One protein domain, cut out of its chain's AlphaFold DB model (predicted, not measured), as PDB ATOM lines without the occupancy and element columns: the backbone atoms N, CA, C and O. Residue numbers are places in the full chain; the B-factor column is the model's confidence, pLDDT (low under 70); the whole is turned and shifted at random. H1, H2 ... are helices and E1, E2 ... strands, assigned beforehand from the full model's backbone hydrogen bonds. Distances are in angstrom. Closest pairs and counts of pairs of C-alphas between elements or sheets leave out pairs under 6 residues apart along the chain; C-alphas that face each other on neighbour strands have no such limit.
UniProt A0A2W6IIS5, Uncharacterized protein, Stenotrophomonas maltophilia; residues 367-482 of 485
ATOM      1  N   GLY A 367      11.767  31.964 210.402       89.31
ATOM      2  CA  GLY A 367      12.086  30.547 210.478       89.31
ATOM      3  C   GLY A 367      11.674  30.002 211.841       89.31
ATOM      4  O   GLY A 367      12.033  30.580 212.871       89.31
ATOM      5  N   VAL A 368      10.912  28.911 211.856       92.38
ATOM      6  CA  VAL A 368      10.528  28.210 213.089       92.38
ATOM      7  C   VAL A 368      11.299  26.904 213.166       92.38
ATOM      8  O   VAL A 368      11.196  26.068 212.272       92.38
ATOM      9  N   PHE A 369      12.064  26.748 214.239       95.44
ATOM     10  CA  PHE A 369      12.973  25.639 214.491       95.44
ATOM     11  C   PHE A 369      12.455  24.855 215.694       95.44
ATOM     12  O   PHE A 369      12.515  25.340 216.819       95.44
ATOM     13  N   LEU A 370      11.921  23.660 215.462       95.81
ATOM     14  CA  LEU A 370      11.420  22.769 216.503       95.81
ATOM     15  C   LEU A 370      12.386  21.597 216.678       95.81
ATOM     16  O   LEU A 370      12.502  20.744 215.796       95.81
ATOM     17  N   PHE A 371      13.058  21.545 217.823       94.62
ATOM     18  CA  PHE A 371      13.896  20.414 218.201       94.62
ATOM     19  C   PHE A 371      13.042  19.291 218.798       94.62
ATOM     20  O   PHE A 371      12.235  19.516 219.701       94.62
ATOM     21  N   THR A 372      13.235  18.079 218.285       87.75
ATOM     22  CA  THR A 372      12.612  16.835 218.745       87.75
ATOM     23  C   THR A 372      13.691  15.797 219.049       87.75
ATOM     24  O   THR A 372      14.844  15.941 218.647       87.75
ATOM     25  N   ASP A 373      13.309  14.683 219.674       79.50
ATOM     26  CA  ASP A 373      14.223  13.555 219.930       79.50
ATOM     27  C   ASP A 373      14.802  12.932 218.641       79.50
ATOM     28  O   ASP A 373      15.776  12.184 218.677       79.50
ATOM     29  N   SER A 374      14.187  13.218 217.489       76.94
ATOM     30  CA  SER A 374      14.572  12.716 216.166       76.94
ATOM     31  C   SER A 374      15.344  13.734 215.313       76.94
ATOM     32  O   SER A 374      15.630  13.449 214.147       76.94
ATOM     33  N   GLY A 375      15.675  14.908 215.861       87.12
ATOM     34  CA  GLY A 375      16.426  15.969 215.188       87.12
ATOM     35  C   GLY A 375      15.665  17.293 215.132       87.12
ATOM     36  O   GLY A 375      14.898  17.634 216.025       87.12
ATOM     37  N   LEU A 376      15.874  18.063 214.069       94.19
ATOM     38  CA  LEU A 376      15.343  19.414 213.913       94.19
ATOM     39  C   LEU A 376      14.287  19.472 212.802       94.19
ATOM     40  O   LEU A 376      14.573  19.169 211.645       94.19
ATOM     41  N   GLN A 377      13.079  19.909 213.144       94.31
ATOM     42  CA  GLN A 377      12.042  20.298 212.189       94.31
ATOM     43  C   GLN A 377      12.111  21.799 211.930       94.31
ATOM     44  O   GLN A 377      12.130  22.592 212.869       94.31
ATOM     45  N   VAL A 378      12.130  22.198 210.662       92.12
ATOM     46  CA  VAL A 378      12.226  23.604 210.259       92.12
ATOM     47  C   VAL A 378      11.049  23.963 209.373       92.12
ATOM     48  O   VAL A 378      10.851  23.349 208.326       92.12
ATOM     49  N   GLN A 379      10.309  24.997 209.757       91.62
ATOM     50  CA  GLN A 379       9.492  25.766 208.828       91.62
ATOM     51  C   GLN A 379      10.347  26.937 208.324       91.62
ATOM     52  O   GLN A 379      10.700  27.799 209.137       91.62
ATOM     53  N   PRO A 380      10.716  26.976 207.030       86.69
ATOM     54  CA  PRO A 380      11.470  28.093 206.468       86.69
ATOM     55  C   PRO A 380      10.722  29.424 206.599       86.69
ATOM     56  O   PRO A 380       9.497  29.453 206.738       86.69
ATOM     57  N   ALA A 381      11.474  30.526 206.542       78.12
ATOM     58  CA  ALA A 381      10.920  31.876 206.628       78.12
ATOM     59  C   ALA A 381      10.005  32.223 205.440       78.12
ATOM     60  O   ALA A 381       9.024  32.953 205.612       78.12
ATOM     61  N   ASP A 382      10.293  31.639 204.277       74.50
ATOM     62  CA  ASP A 382       9.379  31.559 203.146       74.50
ATOM     63  C   ASP A 382       8.236  30.575 203.455       74.50
ATOM     64  O   ASP A 382       8.447  29.375 203.653       74.50
ATOM     65  N   ARG A 383       7.005  31.096 203.498       57.41
ATOM     66  CA  ARG A 383       5.804  30.328 203.859       57.41
ATOM     67  C   ARG A 383       5.336  29.372 202.764       57.41
ATOM     68  O   ARG A 383       4.576  28.459 203.079       57.41
ATOM     69  N   ASP A 384       5.787  29.558 201.526       62.31
ATOM     70  CA  ASP A 384       5.450  28.671 200.409       62.31
ATOM     71  C   ASP A 384       6.384  27.446 200.352       62.31
ATOM     72  O   ASP A 384       6.108  26.462 199.659       62.31
ATOM     73  N   SER A 385       7.472  27.470 201.129       72.69
ATOM     74  CA  SER A 385       8.423  26.371 201.234       72.69
ATOM     75  C   SER A 385       7.929  25.267 202.178       72.69
ATOM     76  O   SER A 385       7.462  25.510 203.295       72.69
ATOM     77  N   ALA A 386       8.076  24.016 201.735       78.94
ATOM     78  CA  ALA A 386       7.701  22.847 202.525       78.94
ATOM     79  C   ALA A 386       8.583  22.698 203.786       78.94
ATOM     80  O   ALA A 386       9.783  22.993 203.724       78.94
ATOM     81  N   PRO A 387       8.030  22.183 204.903       88.50
ATOM     82  CA  PRO A 387       8.806  21.850 206.091       88.50
ATOM     83  C   PRO A 387       9.989  20.927 205.802       88.50
ATOM     84  O   PRO A 387       9.899  19.998 204.997       88.50
ATOM     85  N   LEU A 388      11.087  21.150 206.515       90.69
ATOM     86  CA  LEU A 388      12.310  20.362 206.416       90.69
ATOM     87  C   LEU A 388      12.533  19.577 207.708       90.69
ATOM     88  O   LEU A 388      12.297  20.087 208.799       90.69
ATOM     89  N   GLN A 389      13.045  18.354 207.582       93.00
ATOM     90  CA  GLN A 389      13.555  17.564 208.701       93.00
ATOM     91  C   GLN A 389      15.067  17.417 208.534       93.00
ATOM     92  O   GLN A 389      15.539  16.909 207.517       93.00
ATOM     93  N   LEU A 390      15.820  17.849 209.538       92.56
ATOM     94  CA  LEU A 390      17.272  17.764 209.599       92.56
ATOM     95  C   LEU A 390      17.666  16.822 210.739       92.56
ATOM     96  O   LEU A 390      17.119  16.897 211.835       92.56
ATOM     97  N   ALA A 391      18.604  15.918 210.473       90.88
ATOM     98  CA  ALA A 391      19.186  15.047 211.489       90.88
ATOM     99  C   ALA A 391      20.455  15.686 212.070       90.88
ATOM    100  O   ALA A 391      21.154  16.400 211.348       90.88
ATOM    101  N   ASP A 392      20.792  15.363 213.322       88.62
ATOM    102  CA  ASP A 392      22.053  15.741 213.984       88.62
ATOM    103  C   ASP A 392      23.261  15.002 213.368       88.62
ATOM    104  O   ASP A 392      23.906  14.150 213.973       88.62
ATOM    105  N   ALA A 393      23.546  15.302 212.104       87.56
ATOM    106  CA  ALA A 393      24.613  14.726 211.300       87.56
ATOM    107  C   ALA A 393      25.258  15.821 210.429       87.56
ATOM    108  O   ALA A 393      24.612  16.836 210.152       87.56
ATOM    109  N   PRO A 394      26.487  15.621 209.911       87.69
ATOM    110  CA  PRO A 394      27.185  16.636 209.113       87.69
ATOM    111  C   PRO A 394      26.381  17.170 207.916       87.69
ATOM    112  O   PRO A 394      26.417  18.360 207.621       87.69
ATOM    113  N   ALA A 395      25.596  16.310 207.257       87.88
ATOM    114  CA  ALA A 395      24.717  16.722 206.160       87.88
ATOM    115  C   ALA A 395      23.565  17.635 206.627       87.88
ATOM    116  O   ALA A 395      23.175  18.552 205.906       87.88
ATOM    117  N   GLY A 396      23.037  17.404 207.835       89.56
ATOM    118  CA  GLY A 396      22.033  18.266 208.457       89.56
ATOM    119  C   GLY A 396      22.609  19.625 208.846       89.56
ATOM    120  O   GLY A 396      21.971  20.639 208.585       89.56
ATOM    121  N   ALA A 397      23.840  19.654 209.367       90.19
ATOM    122  CA  ALA A 397      24.545  20.889 209.718       90.19
ATOM    123  C   ALA A 397      24.801  21.768 208.484       90.19
ATOM    124  O   ALA A 397      24.393  22.925 208.464       90.19
ATOM    125  N   ALA A 398      25.344  21.192 207.406       88.62
ATOM    126  CA  ALA A 398      25.552  21.915 206.148       88.62
ATOM    127  C   ALA A 398      24.236  22.452 205.554       88.62
ATOM    128  O   ALA A 398      24.189  23.538 204.970       88.62
ATOM    129  N   ARG A 399      23.133  21.702 205.701       91.50
ATOM    130  CA  ARG A 399      21.814  22.155 205.246       91.50
ATOM    131  C   ARG A 399      21.260  23.284 206.117       91.50
ATOM    132  O   ARG A 399      20.652  24.197 205.562       91.50
ATOM    133  N   LEU A 400      21.479  23.233 207.429       92.94
ATOM    134  CA  LEU A 400      21.098  24.292 208.361       92.94
ATOM    135  C   LEU A 400      21.878  25.584 208.086       92.94
ATOM    136  O   LEU A 400      21.260  26.635 207.980       92.94
ATOM    137  N   GLU A 401      23.191  25.510 207.865       91.62
ATOM    138  CA  GLU A 401      24.014  26.673 207.497       91.62
ATOM    139  C   GLU A 401      23.508  27.357 206.223       91.62
ATOM    140  O   GLU A 401      23.345  28.573 206.202       91.62
ATOM    141  N   MET A 402      23.184  26.589 205.175       89.12
ATOM    142  CA  MET A 402      22.608  27.163 203.951       89.12
ATOM    143  C   MET A 402      21.276  27.876 204.209       89.12
ATOM    144  O   MET A 402      21.038  28.938 203.638       89.12
ATOM    145  N   LEU A 403      20.406  27.308 205.052       90.38
ATOM    146  CA  LEU A 403      19.138  27.949 205.415       90.38
ATOM    147  C   LEU A 403      19.383  29.254 206.175       90.38
ATOM    148  O   LEU A 403      18.750  30.261 205.881       90.38
ATOM    149  N   LEU A 404      20.329  29.263 207.110       91.12
ATOM    150  CA  LEU A 404      20.660  30.455 207.884       91.12
ATOM    151  C   LEU A 404      21.326  31.542 207.030       91.12
ATOM    152  O   LEU A 404      21.049  32.724 207.222       91.12
ATOM    153  N   GLN A 405      22.137  31.167 206.040       90.25
ATOM    154  CA  GLN A 405      22.683  32.097 205.046       90.25
ATOM    155  C   GLN A 405      21.583  32.711 204.176       90.25
ATOM    156  O   GLN A 405      21.609  33.913 203.919       90.25
ATOM    157  N   GLN A 406      20.597  31.912 203.757       85.12
ATOM    158  CA  GLN A 406      19.424  32.411 203.033       85.12
ATOM    159  C   GLN A 406      18.614  33.381 203.896       85.12
ATOM    160  O   GLN A 406      18.270  34.464 203.438       85.12
ATOM    161  N   MET A 407      18.390  33.038 205.167       83.75
ATOM    162  CA  MET A 407      17.687  33.902 206.114       83.75
ATOM    163  C   MET A 407      18.438  35.211 206.392       83.75
ATOM    164  O   MET A 407      17.797  36.245 206.522       83.75
ATOM    165  N   LEU A 408      19.775  35.203 206.445       82.25
ATOM    166  CA  LEU A 408      20.572  36.434 206.553       82.25
ATOM    167  C   LEU A 408      20.536  37.289 205.288       82.25
ATOM    168  O   LEU A 408      20.632  38.513 205.372       82.25
ATOM    169  N   ALA A 409      20.447  36.657 204.117       79.44
ATOM    170  CA  ALA A 409      20.341  37.361 202.845       79.44
ATOM    171  C   ALA A 409      18.982  38.064 202.678       79.44
ATOM    172  O   ALA A 409      18.857  38.932 201.814       79.44
ATOM    173  N   GLU A 410      17.995  37.716 203.510       70.25
ATOM    174  CA  GLU A 410      16.668  38.322 203.580       70.25
ATOM    175  C   GLU A 410      16.549  39.230 204.818       70.25
ATOM    176  O   GLU A 410      16.281  38.754 205.928       70.25
ATOM    177  N   PRO A 411      16.722  40.555 204.661       61.41
ATOM    178  CA  PRO A 411      16.718  41.474 205.791       61.41
ATOM    179  C   PRO A 411      15.359  41.477 206.512       61.41
ATOM    180  O   PRO A 411      14.307  41.455 205.870       61.41
ATOM    181  N   GLY A 412      15.379  41.491 207.849       66.00
ATOM    182  CA  GLY A 412      14.179  41.474 208.697       66.00
ATOM    183  C   GLY A 412      13.679  40.082 209.115       66.00
ATOM    184  O   GLY A 412      12.691  39.998 209.857       66.00
ATOM    185  N   THR A 413      14.363  39.014 208.683       76.88
ATOM    186  CA  THR A 413      14.069  37.621 209.048       76.88
ATOM    187  C   THR A 413      14.402  37.324 210.512       76.88
ATOM    188  O   THR A 413      15.355  37.859 211.072       76.88
ATOM    189  N   ARG A 414      13.609  36.462 211.162       85.62
ATOM    190  CA  ARG A 414      13.767  36.090 212.582       85.62
ATOM    191  C   ARG A 414      13.849  34.581 212.774       85.62
ATOM    192  O   ARG A 414      13.258  33.831 211.997       85.62
ATOM    193  N   ALA A 415      14.510  34.144 213.842       90.25
ATOM    194  CA  ALA A 415      14.564  32.737 214.236       90.25
ATOM    195  C   ALA A 415      13.759  32.501 215.525       90.25
ATOM    196  O   ALA A 415      14.098  33.029 216.580       90.25
ATOM    197  N   CYS A 416      12.690  31.709 215.454       91.38
ATOM    198  CA  CYS A 416      11.985  31.217 216.639       91.38
ATOM    199  C   CYS A 416      12.394  29.771 216.893       91.38
ATOM    200  O   CYS A 416      12.148  28.908 216.051       91.38
ATOM    201  N   VAL A 417      13.024  29.511 218.032       94.62
ATOM    202  CA  VAL A 417      13.620  28.221 218.361       94.62
ATOM    203  C   VAL A 417      12.903  27.624 219.558       94.62
ATOM    204  O   VAL A 417      12.868  28.220 220.628       94.62
ATOM    205  N   ILE A 418      12.335  26.437 219.383       94.44
ATOM    206  CA  ILE A 418      11.668  25.682 220.439       94.44
ATOM    207  C   ILE A 418      12.503  24.445 220.730       94.44
ATOM    208  O   ILE A 418      12.700  23.595 219.859       94.44
ATOM    209  N   VAL A 419      12.988  24.358 221.963       93.94
ATOM    210  CA  VAL A 419      13.778  23.235 222.472       93.94
ATOM    211  C   VAL A 419      12.976  22.424 223.492       93.94
ATOM    212  O   VAL A 419      12.124  22.992 224.182       93.94
ATOM    213  N   PRO A 420      13.227  21.109 223.640       90.88
ATOM    214  CA  PRO A 420      12.606  20.312 224.697       90.88
ATOM    215  C   PRO A 420      12.848  20.908 226.093       90.88
ATOM    216  O   PRO A 420      11.912  21.070 226.876       90.88
ATOM    217  N   GLU A 421      14.091  21.317 226.357       87.31
ATOM    218  CA  GLU A 421      14.572  21.878 227.622       87.31
ATOM    219  C   GLU A 421      15.728  22.869 227.386       87.31
ATOM    220  O   GLU A 421      16.305  22.914 226.298       87.31
ATOM    221  N   HIS A 422      16.050  23.704 228.382       81.06
ATOM    222  CA  HIS A 422      17.012  24.812 228.236       81.06
ATOM    223  C   HIS A 422      18.427  24.355 227.846       81.06
ATOM    224  O   HIS A 422      19.135  25.074 227.139       81.06
ATOM    225  N   ASP A 423      18.827  23.178 228.310       82.62
ATOM    226  CA  ASP A 423      20.128  22.540 228.136       82.62
ATOM    227  C   ASP A 423      20.113  21.425 227.080       82.62
ATOM    228  O   ASP A 423      21.025  20.602 227.030       82.62
ATOM    229  N   HIS A 424      19.109  21.424 226.192       86.38
ATOM    230  CA  HIS A 424      18.990  20.437 225.124       86.38
ATOM    231  C   HIS A 424      20.261  20.364 224.257       86.38
ATOM    232  O   HIS A 424      20.586  21.282 223.488       86.38
ATOM    233  N   ALA A 425      20.960  19.235 224.373       86.88
ATOM    234  CA  ALA A 425      22.204  18.964 223.673       86.88
ATOM    235  C   ALA A 425      21.934  18.492 222.238       86.88
ATOM    236  O   ALA A 425      21.562  17.346 222.005       86.88
ATOM    237  N   SER A 426      22.179  19.376 221.272       90.38
ATOM    238  CA  SER A 426      22.155  19.058 219.842       90.38
ATOM    239  C   SER A 426      23.266  19.838 219.123       90.38
ATOM    240  O   SER A 426      23.412  21.050 219.350       90.38
ATOM    241  N   PRO A 427      24.054  19.189 218.241       89.62
ATOM    242  CA  PRO A 427      24.998  19.880 217.366       89.62
ATOM    243  C   PRO A 427      24.326  20.959 216.508       89.62
ATOM    244  O   PRO A 427      24.897  22.029 216.320       89.62
ATOM    245  N   LEU A 428      23.095  20.718 216.038       92.12
ATOM    246  CA  LEU A 428      22.323  21.698 215.274       92.12
ATOM    247  C   LEU A 428      21.840  22.868 216.144       92.12
ATOM    248  O   LEU A 428      21.855  24.004 215.679       92.12
ATOM    249  N   ASN A 429      21.452  22.623 217.402       92.12
ATOM    250  CA  ASN A 429      21.089  23.695 218.343       92.12
ATOM    251  C   ASN A 429      22.296  24.581 218.672       92.12
ATOM    252  O   ASN A 429      22.169  25.802 218.723       92.12
ATOM    253  N   THR A 430      23.470  23.968 218.843       91.00
ATOM    254  CA  THR A 430      24.731  24.690 219.080       91.00
ATOM    255  C   THR A 430      25.080  25.564 217.879       91.00
ATOM    256  O   THR A 430      25.247  26.768 218.033       91.00
ATOM    257  N   LEU A 431      25.061  24.987 216.673       92.62
ATOM    258  CA  LEU A 431      25.311  25.712 215.427       92.62
ATOM    259  C   LEU A 431      24.343  26.883 215.242       92.62
ATOM    260  O   LEU A 431      24.772  27.996 214.957       92.62
ATOM    261  N   LEU A 432      23.040  26.655 215.431       91.75
ATOM    262  CA  LEU A 432      22.019  27.695 215.298       91.75
ATOM    263  C   LEU A 432      22.228  28.832 216.301       91.75
ATOM    264  O   LEU A 432      22.099  30.003 215.944       91.75
ATOM    265  N   ARG A 433      22.545  28.489 217.553       89.75
ATOM    266  CA  ARG A 433      22.805  29.462 218.613       89.75
ATOM    267  C   ARG A 433      24.043  30.294 218.304       89.75
ATOM    268  O   ARG A 433      23.941  31.515 218.321       89.75
ATOM    269  N   ASP A 434      25.161  29.657 217.968       89.12
ATOM    270  CA  ASP A 434      26.414  30.341 217.633       89.12
ATOM    271  C   ASP A 434      26.233  31.268 216.427       89.12
ATOM    272  O   ASP A 434      26.652  32.424 216.455       89.12
ATOM    273  N   TYR A 435      25.514  30.804 215.403       90.00
ATOM    274  CA  TYR A 435      25.249  31.580 214.198       90.00
ATOM    275  C   TYR A 435      24.390  32.822 214.471       90.00
ATOM    276  O   TYR A 435      24.679  33.909 213.967       90.00
ATOM    277  N   VAL A 436      23.337  32.682 215.282       85.94
ATOM    278  CA  VAL A 436      22.495  33.812 215.703       85.94
ATOM    279  C   VAL A 436      23.269  34.773 216.603       85.94
ATOM    280  O   VAL A 436      23.106  35.980 216.462       85.94
ATOM    281  N   LEU A 437      24.128  34.277 217.496       83.56
ATOM    282  CA  LEU A 437      24.985  35.122 218.333       83.56
ATOM    283  C   LEU A 437      25.969  35.941 217.491       83.56
ATOM    284  O   LEU A 437      26.123  37.139 217.720       83.56
ATOM    285  N   GLU A 438      26.593  35.317 216.490       83.75
ATOM    286  CA  GLU A 438      27.526  35.976 215.572       83.75
ATOM    287  C   GLU A 438      26.840  37.068 214.732       83.75
ATOM    288  O   GLU A 438      27.405  38.141 214.520       83.75
ATOM    289  N   HIS A 439      25.595  36.836 214.302       81.31
ATOM    290  CA  HIS A 439      24.878  37.707 213.364       81.31
ATOM    291  C   HIS A 439      23.739  38.515 214.003       81.31
ATOM    292  O   HIS A 439      22.864  39.021 213.302       81.31
ATOM    293  N   GLY A 440      23.735  38.656 215.327       66.88
ATOM    294  CA  GLY A 440      22.555  38.964 216.138       66.88
ATOM    295  C   GLY A 440      21.609  40.080 215.678       66.88
ATOM    296  O   GLY A 440      20.394  39.897 215.737       66.88
ATOM    297  N   SER A 441      22.107  41.224 215.194       67.88
ATOM    298  CA  SER A 441      21.231  42.296 214.682       67.88
ATOM    299  C   SER A 441      20.626  41.992 213.308       67.88
ATOM    300  O   SER A 441      19.573  42.528 212.979       67.88
ATOM    301  N   ALA A 442      21.297  41.165 212.505       72.31
ATOM    302  CA  ALA A 442      20.858  40.749 211.177       72.31
ATOM    303  C   ALA A 442      19.932  39.520 211.217       72.31
ATOM    304  O   ALA A 442      19.102  39.364 210.327       72.31
ATOM    305  N   LEU A 443      20.041  38.680 212.253       81.88
ATOM    306  CA  LEU A 443      19.155  37.538 212.485       81.88
ATOM    307  C   LEU A 443      18.847  37.387 213.982       81.88
ATOM    308  O   LEU A 443      19.484  36.588 214.665       81.88
ATOM    309  N   PRO A 444      17.877  38.139 214.527       82.06
ATOM    310  CA  PRO A 444      17.520  38.018 215.931       82.06
ATOM    311  C   PRO A 444      16.790  36.693 216.194       82.06
ATOM    312  O   PRO A 444      15.877  36.295 215.458       82.06
ATOM    313  N   GLY A 445      17.187  36.024 217.277       84.88
ATOM    314  CA  GLY A 445      16.613  34.754 217.712       84.88
ATOM    315  C   GLY A 445      15.812  34.854 219.008       84.88
ATOM    316  O   GLY A 445      15.948  35.805 219.776       84.88
ATOM    317  N   LEU A 446      14.964  33.860 219.246       87.44
ATOM    318  CA  LEU A 446      14.266  33.638 220.508       87.44
ATOM    319  C   LEU A 446      14.250  32.139 220.798       87.44
ATOM    320  O   LEU A 446      13.815  31.367 219.949       87.44
ATOM    321  N   TRP A 447      14.704  31.752 221.990       90.75
ATOM    322  CA  TRP A 447      14.659  30.374 222.471       90.75
ATOM    323  C   TRP A 447      13.547  30.219 223.499       90.75
ATOM    324  O   TRP A 447      13.523  30.918 224.509       90.75
ATOM    325  N   GLU A 448      12.658  29.269 223.243       90.88
ATOM    326  CA  GLU A 448      11.557  28.876 224.114       90.88
ATOM    327  C   GLU A 448      11.650  27.385 224.432       90.88
ATOM    328  O   GLU A 448      12.141  26.587 223.630       90.88
ATOM    329  N   THR A 449      11.151  26.990 225.600       91.94
ATOM    330  CA  THR A 449      11.046  25.564 225.939       91.94
ATOM    331  C   THR A 449       9.690  25.004 225.550       91.94
ATOM    332  O   THR A 449       8.684  25.718 225.551       91.94
ATOM    333  N   ALA A 450       9.625  23.694 225.319       87.88
ATOM    334  CA  ALA A 450       8.365  22.985 225.124       87.88
ATOM    335  C   ALA A 450       7.369  23.251 226.271       87.88
ATOM    336  O   ALA A 450       6.174  23.435 226.038       87.88
ATOM    337  N   ALA A 451       7.858  23.364 227.510       85.44
ATOM    338  CA  ALA A 451       7.030  23.719 228.658       85.44
ATOM    339  C   ALA A 451       6.400  25.119 228.524       85.44
ATOM    340  O   ALA A 451       5.202  25.264 228.785       85.44
ATOM    341  N   THR A 452       7.155  26.129 228.067       84.00
ATOM    342  CA  THR A 452       6.622  27.487 227.853       84.00
ATOM    343  C   THR A 452       5.546  27.503 226.769       84.00
ATOM    344  O   THR A 452       4.475  28.092 226.942       84.00
ATOM    345  N   VAL A 453       5.786  26.794 225.663       83.56
ATOM    346  CA  VAL A 453       4.818  26.667 224.566       83.56
ATOM    347  C   VAL A 453       3.541  25.972 225.049       83.56
ATOM    348  O   VAL A 453       2.432  26.440 224.779       83.56
ATOM    349  N   ASN A 454       3.681  24.884 225.816       82.62
ATOM    350  CA  ASN A 454       2.559  24.143 226.390       82.62
ATOM    351  C   ASN A 454       1.751  24.982 227.388       82.62
ATOM    352  O   ASN A 454       0.518  24.945 227.360       82.62
ATOM    353  N   GLN A 455       2.418  25.806 228.198       80.25
ATOM    354  CA  GLN A 455       1.761  26.774 229.074       80.25
ATOM    355  C   GLN A 455       0.945  27.794 228.266       80.25
ATOM    356  O   GLN A 455      -0.223  28.034 228.583       80.25
ATOM    357  N   ALA A 456       1.515  28.345 227.189       72.44
ATOM    358  CA  ALA A 456       0.839  29.321 226.334       72.44
ATOM    359  C   ALA A 456      -0.426  28.750 225.665       72.44
ATOM    360  O   ALA A 456      -1.450  29.430 225.587       72.44
ATOM    361  N   ARG A 457      -0.401  27.478 225.248       80.06
ATOM    362  CA  ARG A 457      -1.565  26.784 224.654       80.06
ATOM    363  C   ARG A 457      -2.507  26.126 225.673       80.06
ATOM    364  O   ARG A 457      -3.427  25.423 225.261       80.06
ATOM    365  N   ARG A 458      -2.292  26.328 226.981       79.00
ATOM    366  CA  ARG A 458      -3.061  25.699 228.078       79.00
ATOM    367  C   ARG A 458      -3.079  24.160 228.016       79.00
ATOM    368  O   ARG A 458      -4.093  23.538 228.329       79.00
ATOM    369  N   ALA A 459      -1.969  23.552 227.604       76.56
ATOM    370  CA  ALA A 459      -1.765  22.106 227.617       76.56
ATOM    371  C   ALA A 459      -0.982  21.660 228.863       76.56
ATOM    372  O   ALA A 459      -0.377  22.467 229.570       76.56
ATOM    373  N   VAL A 460      -0.986  20.351 229.131       77.81
ATOM    374  CA  VAL A 460      -0.126  19.750 230.161       77.81
ATOM    375  C   VAL A 460       1.346  19.983 229.769       77.81
ATOM    376  O   VAL A 460       1.658  19.841 228.588       77.81
ATOM    377  N   PRO A 461       2.265  20.303 230.705       73.38
ATOM    378  CA  PRO A 461       3.645  20.680 230.372       73.38
ATOM    379  C   PRO A 461       4.415  19.686 229.488       73.38
ATOM    380  O   PRO A 461       5.238  20.111 228.686       73.38
ATOM    381  N   ALA A 462       4.116  18.388 229.594       79.00
ATOM    382  CA  ALA A 462       4.748  17.314 228.822       79.00
ATOM    383  C   ALA A 462       3.975  16.912 227.547       79.00
ATOM    384  O   ALA A 462       4.212  15.841 226.992       79.00
ATOM    385  N   ALA A 463       2.998  17.710 227.103       81.88
ATOM    386  CA  ALA A 463       2.267  17.415 225.874       81.88
ATOM    387  C   ALA A 463       3.199  17.521 224.649       81.88
ATOM    388  O   ALA A 463       3.998  18.459 224.579       81.88
ATOM    389  N   PRO A 464       3.096  16.605 223.669       84.00
ATOM    390  CA  PRO A 464       3.893  16.696 222.454       84.00
ATOM    391  C   PRO A 464       3.546  17.971 221.673       84.00
ATOM    392  O   PRO A 464       2.379  18.373 221.575       84.00
ATOM    393  N   ILE A 465       4.576  18.600 221.112       88.31
ATOM    394  CA  ILE A 465       4.466  19.780 220.256       88.31
ATOM    395  C   ILE A 465       4.842  19.346 218.848       88.31
ATOM    396  O   ILE A 465       5.925  18.811 218.633       88.31
ATOM    397  N   ASP A 466       3.935  19.566 217.904       89.62
ATOM    398  CA  ASP A 466       4.216  19.414 216.482       89.62
ATOM    399  C   ASP A 466       4.642  20.757 215.868       89.62
ATOM    400  O   ASP A 466       4.507  21.828 216.475       89.62
ATOM    401  N   LEU A 467       5.171  20.704 214.644       86.25
ATOM    402  CA  LEU A 467       5.644  21.895 213.943       86.25
ATOM    403  C   LEU A 467       4.533  22.938 213.746       86.25
ATOM    404  O   LEU A 467       4.801  24.136 213.788       86.25
ATOM    405  N   GLN A 468       3.279  22.516 213.578       83.31
ATOM    406  CA  GLN A 468       2.161  23.439 213.403       83.31
ATOM    407  C   GLN A 468       1.871  24.221 214.692       83.31
ATOM    408  O   GLN A 468       1.704  25.441 214.643       83.31
ATOM    409  N   ALA A 469       1.861  23.553 215.845       79.94
ATOM    410  CA  ALA A 469       1.708  24.183 217.152       79.94
ATOM    411  C   ALA A 469       2.886  25.118 217.470       79.94
ATOM    412  O   ALA A 469       2.674  26.215 217.988       79.94
ATOM    413  N   ALA A 470       4.107  24.718 217.107       85.06
ATOM    414  CA  ALA A 470       5.299  25.556 217.196       85.06
ATOM    415  C   ALA A 470       5.161  26.839 216.355       85.06
ATOM    416  O   ALA A 470       5.348  27.943 216.866       85.06
ATOM    417  N   VAL A 471       4.750  26.713 215.089       81.75
ATOM    418  CA  VAL A 471       4.527  27.854 214.187       81.75
ATOM    419  C   VAL A 471       3.449  28.788 214.730       81.75
ATOM    420  O   VAL A 471       3.659  30.000 214.782       81.75
ATOM    421  N   GLN A 472       2.320  28.239 215.180       77.44
ATOM    422  CA  GLN A 472       1.238  29.024 215.774       77.44
ATOM    423  C   GLN A 472       1.711  29.792 217.007       77.44
ATOM    424  O   GLN A 472       1.409  30.976 217.129       77.44
ATOM    425  N   HIS A 473       2.478  29.153 217.893       81.25
ATOM    426  CA  HIS A 473       3.038  29.811 219.069       81.25
ATOM    427  C   HIS A 473       3.990  30.946 218.681       81.25
ATOM    428  O   HIS A 473       3.790  32.081 219.107       81.25
ATOM    429  N   CYS A 474       4.969  30.683 217.815       81.00
ATOM    430  CA  CYS A 474       5.943  31.682 217.382       81.00
ATOM    431  C   CYS A 474       5.292  32.905 216.718       81.00
ATOM    432  O   CYS A 474       5.762  34.028 216.887       81.00
ATOM    433  N   GLN A 475       4.176  32.721 216.007       75.69
ATOM    434  CA  GLN A 475       3.412  33.822 215.408       75.69
ATOM    435  C   GLN A 475       2.735  34.732 216.444       75.69
ATOM    436  O   GLN A 475       2.419  35.878 216.126       75.69
ATOM    437  N   THR A 476       2.521  34.258 217.676       66.19
ATOM    438  CA  THR A 476       1.989  35.084 218.774       66.19
ATOM    439  C   THR A 476       3.052  35.951 219.452       66.19
ATOM    440  O   THR A 476       2.707  36.886 220.177       66.19
ATOM    441  N   LEU A 477       4.340  35.675 219.217       67.56
ATOM    442  CA  LEU A 477       5.448  36.350 219.888       67.56
ATOM    443  C   LEU A 477       5.753  37.693 219.211       67.56
ATOM    444  O   LEU A 477       6.014  37.785 218.008       67.56
ATOM    445  N   GLY A 478       5.735  38.762 220.009       56.19
ATOM    446  CA  GLY A 478       6.069  40.105 219.544       56.19
ATOM    447  C   GLY A 478       7.544  40.220 219.151       56.19
ATOM    448  O   GLY A 478       8.408  39.589 219.754       56.19
ATOM    449  N   ARG A 479       7.858  41.078 218.172       61.97
ATOM    450  CA  ARG A 479       9.239  41.317 217.697       61.97
ATOM    451  C   ARG A 479      10.232  41.643 218.815       61.97
ATOM    452  O   ARG A 479      11.358  41.177 218.760       61.97
ATOM    453  N   LEU A 480       9.804  42.385 219.838       56.94
ATOM    454  CA  LEU A 480      10.647  42.778 220.974       56.94
ATOM    455  C   LEU A 480      11.135  41.597 221.829       56.94
ATOM    456  O   LEU A 480      12.055  41.792 222.627       56.94
ATOM    457  N   ASN A 481      10.528  40.416 221.672       63.09
ATOM    458  CA  ASN A 481      10.942  39.188 222.346       63.09
ATOM    459  C   ASN A 481      12.160  38.550 221.661       63.09
ATOM    460  O   ASN A 481      12.910  37.838 222.313       63.09
ATOM    461  N   PHE A 482      12.379  38.831 220.373       65.69
ATOM    462  CA  PHE A 482      13.527  38.337 219.619       65.69
ATOM    463  C   PHE A 482      14.696  39.283 219.860       65.69
ATOM    464  O   PHE A 482      14.686  40.435 219.420       65.69
TER     465      PHE A 482
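AT A GLANCE: This is residues 367 to 482 of the 485 residues of an uncharacterized protein of Stenotrophomonas maltophilia (UniProt A0A2W6IIS5). A twisted sheet of five strands is the middle of three layers, with H1 and H2 side by side over one face and H4 with the short H3 over the other. The 116 printed residues, of mixed class, hold named elements in the order E1 E2 E3 H1 E4 H2 E5 H3 H4. The mixed sheet runs E3 E2 E1 E4 E5. The whole is compact, with a radius of gyration of the C-alphas of 13.2 A and spans of 37 by 31 by 28 A.

HOW THE PARTS SIT: E1, residues 367 to 372, E2, 375 to 379, and edge strand E3, 388 to 390, form a meander of two hairpins, each strand the antiparallel neighbour of the one before. N 370 and O 377 are 2.8 A apart, as are N 376 and O 390. E4, 414 to 419, is parallel to E1, with N 369 and O 416 at 2.8 A, and to edge strand E5, 445 to 449, with N 417 and O 446 at 2.8 A. H1, 394 to 409, and H2, 427 to 438, are on the same face, at heights over the sheet of 9.6 A and 9.7 A. They touch at C-alphas 397 and 428, 6.0 A, at a shallow tilt of 26 degrees. E3, H1, E4 are a split strand-helix-strand unit, its strands not neighbours; E4, H2, E5 are an unsplit one; both crossovers are right-handed. On the opposite face are H4, 467 to 476, and H3, 450 to 456, which only just touch, with 3 pairs of C-alphas within 8 A, the closest Val 453 and His 473, 6.6 A. Every O i to N i+4 pair is within hydrogen-bond range in H1, H2 and H3, and 5 of 6 in H4.

IN THESE COORDINATES: E1 begins at C-alpha 367 (12.086, 30.547, 210.478); H1 spans 22.7 A, H2 16.4 A and E4 16.2 A. H4 ends at C-alpha 476 (1.989, 35.084, 218.774).

THE WHOLE: The farthest C-alphas, Ala 409 and Val 460, are 38.4 A apart. The printed part has no cut and no long link. pLDDT is under 70 at residues 383 to 384, 411 to 412, 440 to 441 and 476 to 482.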